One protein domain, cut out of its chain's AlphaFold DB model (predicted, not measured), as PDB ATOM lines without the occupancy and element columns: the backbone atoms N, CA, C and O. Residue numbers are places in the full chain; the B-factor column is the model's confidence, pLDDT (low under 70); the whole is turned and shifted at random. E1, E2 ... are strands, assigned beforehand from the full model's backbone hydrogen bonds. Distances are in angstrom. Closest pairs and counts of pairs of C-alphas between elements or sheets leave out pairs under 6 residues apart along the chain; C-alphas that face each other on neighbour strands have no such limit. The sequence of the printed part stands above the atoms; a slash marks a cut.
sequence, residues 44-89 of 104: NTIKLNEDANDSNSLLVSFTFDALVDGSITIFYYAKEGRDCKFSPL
ATOM      1  N   ASN A  44      32.976  26.047 -41.370       73.06
ATOM      2  CA  ASN A  44      33.439  24.872 -40.621       73.06
ATOM      3  C   ASN A  44      34.427  23.978 -41.398       73.06
ATOM      4  O   ASN A  44      35.083  23.134 -40.789       73.06
ATOM      5  N   THR A  45      34.537  24.145 -42.719       76.62
ATOM      6  CA  THR A  45      35.497  23.404 -43.553       76.62
ATOM      7  C   THR A  45      36.866  24.068 -43.591       76.62
ATOM      8  O   THR A  45      37.846  23.388 -43.878       76.62
ATOM      9  N   ILE A  46      36.950  25.360 -43.250       81.38
ATOM     10  CA  ILE A  46      38.205  26.112 -43.236       81.38
ATOM     11  C   ILE A  46      38.995  25.743 -41.980       81.38
ATOM     12  O   ILE A  46      38.581  26.027 -40.855       81.38
ATOM     13  N   LYS A  47      40.155  25.127 -42.181       79.50
ATOM     14  CA  LYS A  47      41.089  24.709 -41.137       79.50
ATOM     15  C   LYS A  47      42.462  25.302 -41.411       79.50
ATOM     16  O   LYS A  47      42.884  25.396 -42.560       79.50
ATOM     17  N   LEU A  48      43.148  25.670 -40.338       78.81
ATOM     18  CA  LEU A  48      44.541  26.086 -40.363       78.81
ATOM     19  C   LEU A  48      45.339  25.040 -39.584       78.81
ATOM     20  O   LEU A  48      45.092  24.850 -38.392       78.81
ATOM     21  N   ASN A  49      46.244  24.350 -40.261       79.06
ATOM     22  CA  ASN A  49      47.071  23.295 -39.685       79.06
ATOM     23  C   ASN A  49      48.544  23.714 -39.714       79.06
ATOM     24  O   ASN A  49      48.949  24.505 -40.561       79.06
ATOM     25  N   GLU A  50      49.344  23.174 -38.799       78.19
ATOM     26  CA  GLU A  50      50.805  23.248 -38.907       78.19
ATOM     27  C   GLU A  50      51.253  22.364 -40.076       78.19
ATOM     28  O   GLU A  50      50.711  21.269 -40.265       78.19
ATOM     29  N   ASP A  51      52.215  22.832 -40.868       78.38
ATOM     30  CA  ASP A  51      52.829  21.989 -41.885       78.38
ATOM     31  C   ASP A  51      53.761  20.965 -41.212       78.38
ATOM     32  O   ASP A  51      54.618  21.302 -40.395       78.38
ATOM     33  N   ALA A  52      53.568  19.682 -41.529       81.31
ATOM     34  CA  ALA A  52      54.358  18.593 -40.963       81.31
ATOM     35  C   ALA A  52      55.805  18.574 -41.484       81.31
ATOM     36  O   ALA A  52      56.679  18.002 -40.832       81.31
ATOM     37  N   ASN A  53      56.046  19.162 -42.657       84.12
ATOM     38  CA  ASN A  53      57.354  19.209 -43.299       84.12
ATOM     39  C   ASN A  53      58.100  20.527 -43.031       84.12
ATOM     40  O   ASN A  53      59.321  20.568 -43.162       84.12
ATOM     41  N   ASP A  54      57.389  21.586 -42.630       78.50
ATOM     42  CA  ASP A  54      57.974  22.880 -42.268       78.50
ATOM     43  C   ASP A  54      57.266  23.500 -41.055       78.50
ATOM     44  O   ASP A  54      56.157  24.021 -41.142       78.50
ATOM     45  N   SER A  55      57.951  23.522 -39.911       71.81
ATOM     46  CA  SER A  55      57.405  24.054 -38.658       71.81
ATOM     47  C   SER A  55      57.080  25.549 -38.690       71.81
ATOM     48  O   SER A  55      56.408  26.043 -37.785       71.81
ATOM     49  N   ASN A  56      57.576  26.279 -39.691       72.25
ATOM     50  CA  ASN A  56      57.330  27.709 -39.841       72.25
ATOM     51  C   ASN A  56      56.197  28.024 -40.822       72.25
ATOM     52  O   ASN A  56      55.817  29.191 -40.950       72.25
ATOM     53  N   SER A  57      55.632  27.004 -41.468       74.06
ATOM     54  CA  SER A  57      54.552  27.149 -42.434       74.06
ATOM     55  C   SER A  57      53.212  26.685 -41.871       74.06
ATOM     56  O   SER A  57      53.107  25.807 -41.012       74.06
ATOM     57  N   LEU A  58      52.152  27.311 -42.378       76.81
ATOM     58  CA  LEU A  58      50.771  26.990 -42.046       76.81
ATOM     59  C   LEU A  58      50.049  26.521 -43.305       76.81
ATOM     60  O   LEU A  58      50.102  27.175 -44.346       76.81
ATOM     61  N   LEU A  59      49.320  25.420 -43.183       84.62
ATOM     62  CA  LEU A  59      48.483  24.872 -44.238       84.62
ATOM     63  C   LEU A  59      47.040  25.323 -44.037       84.62
ATOM     64  O   LEU A  59      46.416  25.032 -43.015       84.62
ATOM     65  N   VAL A  60      46.492  26.002 -45.042       83.44
ATOM     66  CA  VAL A  60      45.064  26.319 -45.108       83.44
ATOM     67  C   VAL A  60      44.361  25.193 -45.861       83.44
ATOM     68  O   VAL A  60      44.705  24.891 -47.001       83.44
ATOM     69  N   SER A  61      43.372  24.565 -45.234       85.38
ATOM     70  CA  SER A  61      42.578  23.488 -45.832       85.38
ATOM     71  C   SER A  61      41.106  23.871 -45.832       85.38
ATOM     72  O   SER A  61      40.570  24.239 -44.793       85.38
ATOM     73  N   PHE A  62      40.448  23.782 -46.983       84.44
ATOM     74  CA  PHE A  62      39.010  23.989 -47.132       84.44
ATOM     75  C   PHE A  62      38.498  23.203 -48.338       84.44
ATOM     76  O   PHE A  62      39.274  22.807 -49.208       84.44
ATOM     77  N   THR A  63      37.192  22.979 -48.383       82.00
ATOM     78  CA  THR A  63      36.514  22.327 -49.507       82.00
ATOM     79  C   THR A  63      35.472  23.277 -50.066       82.00
ATOM     80  O   THR A  63      34.753  23.925 -49.303       82.00
ATOM     81  N   PHE A  64      35.386  23.360 -51.389       78.69
ATOM     82  CA  PHE A  64      34.385  24.163 -52.074       78.69
ATOM     83  C   PHE A  64      33.926  23.446 -53.340       78.69
ATOM     84  O   PHE A  64      34.717  22.760 -53.985       78.69
ATOM     85  N   ASP A  65      32.656  23.631 -53.682       78.00
ATOM     86  CA  ASP A  65      32.091  23.123 -54.925       78.00
ATOM     87  C   ASP A  65      32.232  24.191 -56.016       78.00
ATOM     88  O   ASP A  65      31.900  25.362 -55.801       78.00
ATOM     89  N   ALA A  66      32.712  23.792 -57.194       74.81
ATOM     90  CA  ALA A  66      32.847  24.663 -58.356       74.81
ATOM     91  C   ALA A  66      32.213  24.009 -59.586       74.81
ATOM     92  O   ALA A  66      32.504  22.859 -59.904       74.81
ATOM     93  N   LEU A  67      31.354  24.755 -60.284       75.00
ATOM     94  CA  LEU A  67      30.757  24.342 -61.564       75.00
ATOM     95  C   LEU A  67      31.457  24.976 -62.775       75.00
ATOM     96  O   LEU A  67      31.164  24.617 -63.912       75.00
ATOM     97  N   VAL A  68      32.337  25.949 -62.530       75.25
ATOM     98  CA  VAL A  68      33.068  26.729 -63.535       75.25
ATOM     99  C   VAL A  68      34.472  27.036 -63.025       75.25
ATOM    100  O   VAL A  68      34.712  26.995 -61.814       75.25
ATOM    101  N   ASP A  69      35.374  27.384 -63.941       76.50
ATOM    102  CA  ASP A  69      36.713  27.861 -63.599       76.50
ATOM    103  C   ASP A  69      36.643  29.101 -62.698       76.50
ATOM    104  O   ASP A  69      35.786  29.976 -62.860       76.50
ATOM    105  N   GLY A  70      37.570  29.190 -61.746       72.88
ATOM    106  CA  GLY A  70      37.595  30.265 -60.765       72.88
ATOM    107  C   GLY A  70      38.990  30.536 -60.220       72.88
ATOM    108  O   GLY A  70      39.944  29.808 -60.490       72.88
ATOM    109  N   SER A  71      39.100  31.605 -59.437       74.56
ATOM    110  CA  SER A  71      40.315  31.979 -58.720       74.56
ATOM    111  C   SER A  71      40.056  32.018 -57.218       74.56
ATOM    112  O   SER A  71      38.952  32.314 -56.758       74.56
ATOM    113  N   ILE A  72      41.090  31.691 -56.446       78.75
ATOM    114  CA  ILE A  72      41.047  31.675 -54.985       78.75
ATOM    115  C   ILE A  72      41.971  32.782 -54.484       78.75
ATOM    116  O   ILE A  72      43.156  32.795 -54.811       78.75
ATOM    117  N   THR A  73      41.438  33.671 -53.646       78.44
ATOM    118  CA  THR A  73      42.209  34.714 -52.958       78.44
ATOM    119  C   THR A  73      42.090  34.513 -51.453       78.44
ATOM    120  O   THR A  73      40.983  34.449 -50.920       78.44
ATOM    121  N   ILE A  74      43.227  34.427 -50.758       78.62
ATOM    122  CA  ILE A  74      43.289  34.216 -49.307       78.62
ATOM    123  C   ILE A  74      43.823  35.486 -48.641       78.62
ATOM    124  O   ILE A  74      44.914  35.947 -48.970       78.62
ATOM    125  N   PHE A  75      43.072  36.029 -47.679       77.69
ATOM    126  CA  PHE A  75      43.511  37.143 -46.836       77.69
ATOM    127  C   PHE A  75      43.851  36.631 -45.436       77.69
ATOM    128  O   PHE A  75      43.006  36.039 -44.764       77.69
ATOM    129  N   TYR A  76      45.079  36.881 -44.984       76.62
ATOM    130  CA  TYR A  76      45.523  36.555 -43.632       76.62
ATOM    131  C   TYR A  76      45.805  37.838 -42.854       76.62
ATOM    132  O   TYR A  76      46.666  38.630 -43.228       76.62
ATOM    133  N   TYR A  77      45.067  38.035 -41.761       80.56
ATOM    134  CA  TYR A  77      45.241  39.181 -40.877       80.56
ATOM    135  C   TYR A  77      45.990  38.757 -39.616       80.56
ATOM    136  O   TYR A  77      45.466  38.011 -38.782       80.56
ATOM    137  N   ALA A  78      47.203  39.272 -39.457       79.75
ATOM    138  CA  ALA A  78      48.028  39.020 -38.290       79.75
ATOM    139  C   ALA A  78      48.565  40.309 -37.683       79.75
ATOM    140  O   ALA A  78      48.779  41.308 -38.364       79.75
ATOM    141  N   LYS A  79      48.791  40.255 -36.374       83.31
ATOM    142  CA  LYS A  79      49.553  41.248 -35.637       83.31
ATOM    143  C   LYS A  79      51.011  40.832 -35.627       83.31
ATOM    144  O   LYS A  79      51.337  39.747 -35.141       83.31
ATOM    145  N   GLU A  80      51.864  41.712 -36.119       84.81
ATOM    146  CA  GLU A  80      53.307  41.576 -35.989       84.81
ATOM    147  C   GLU A  80      53.740  41.865 -34.542       84.81
ATOM    148  O   GLU A  80      53.328  42.853 -33.926       84.81
ATOM    149  N   GLY A  81      54.505  40.941 -33.970       81.81
ATOM    150  CA  GLY A  81      55.125  41.038 -32.655       81.81
ATOM    151  C   GLY A  81      56.630  41.294 -32.749       81.81
ATOM    152  O   GLY A  81      57.159  41.642 -33.800       81.81
ATOM    153  N   ARG A  82      57.340  41.107 -31.631       87.06
ATOM    154  CA  ARG A  82      58.812  41.175 -31.613       87.06
ATOM    155  C   ARG A  82      59.411  40.060 -32.476       87.06
ATOM    156  O   ARG A  82      58.777  39.019 -32.652       87.06
ATOM    157  N   ASP A  83      60.614  40.299 -32.998       82.56
ATOM    158  CA  ASP A  83      61.377  39.337 -33.806       82.56
ATOM    159  C   ASP A  83      60.620  38.839 -35.054       82.56
ATOM    160  O   ASP A  83      60.708  37.670 -35.422       82.56
ATOM    161  N   CYS A  84      59.823  39.716 -35.681       72.19
ATOM    162  CA  CYS A  84      58.999  39.413 -36.862       72.19
ATOM    163  C   CYS A  84      58.021  38.241 -36.652       72.19
ATOM    164  O   CYS A  84      57.641  37.540 -37.593       72.19
ATOM    165  N   LYS A  85      57.602  37.996 -35.404       72.69
ATOM    166  CA  LYS A  85      56.661  36.922 -35.089       72.69
ATOM    167  C   LYS A  85      55.225  37.387 -35.301       72.69
ATOM    168  O   LYS A  85      54.733  38.249 -34.577       72.69
ATOM    169  N   PHE A  86      54.521  36.766 -36.238       75.62
ATOM    170  CA  PHE A  86      53.117  37.064 -36.515       75.62
ATOM    171  C   PHE A  86      52.183  36.242 -35.620       75.62
ATOM    172  O   PHE A  86      52.359  35.038 -35.442       75.62
ATOM    173  N   SER A  87      51.167  36.894 -35.060       73.44
ATOM    174  CA  SER A  87      50.091  36.249 -34.299       73.44
ATOM    175  C   SER A  87      48.741  36.539 -34.959       73.44
ATOM    176  O   SER A  87      48.516  37.674 -35.383       73.44
ATOM    177  N   PRO A  88      47.836  35.556 -35.089       72.56
ATOM    178  CA  PRO A  88      46.553  35.777 -35.751       72.56
ATOM    179  C   PRO A  88      45.724  36.817 -34.980       72.56
ATOM    180  O   PRO A  88      45.612  36.738 -33.756       72.56
ATOM    181  N   LEU A  89      45.139  37.794 -35.687       67.94
ATOM    182  CA  LEU A  89      44.330  38.855 -35.057       67.94
ATOM    183  C   LEU A  89      43.033  38.326 -34.439       67.94
ATOM    184  O   LEU A  89      42.523  38.887 -33.471       67.94
TER     185      LEU A  89
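This is residues 44 to 89 of the 104 residues of an uncharacterized protein of Parasponia andersonii (UniProt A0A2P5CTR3). With little regular structure, the model is two small strand hairpins, E1 with E2 and E3 with E4, joined by a long loop whose residues 65 to 73 stick out. The printed part has 46 residues, no named helix and four strands, E1 to E4 in chain order, 14 residues, in two antiparallel sheets; the class is all strand. It is only just loose, close to extended, with a radius of gyration of the C-alphas of 13.9 A, spanning 44 by 22 by 19 A.

E1, residues 47 to 50, begins at C-alpha 47 (41.089, 24.709, -41.137) and measures 10.1 A. E2, residues 58 to 61, measures 9.7 A. E3 is residues 78 to 80, 6.3 A; E4, residues 86 to 88, 6.7 A, ends at C-alpha 88 (46.553, 35.777, -35.751).

E1 and E2 form an antiparallel hairpin at 149 degrees, N 47 and O 61 being 2.8 A apart, within hydrogen-bond range. E3 and E4 form another, also at 149 degrees, with N 79 and O 87 at 2.8 A. E2 and E3 are apart.

The C-alphas farthest apart, of Leu 67 and Arg 82, are 44.4 A apart. The printed part has no cut. The link from E2 to E3, 16 residues, is long. Residue 89 is under pLDDT 70.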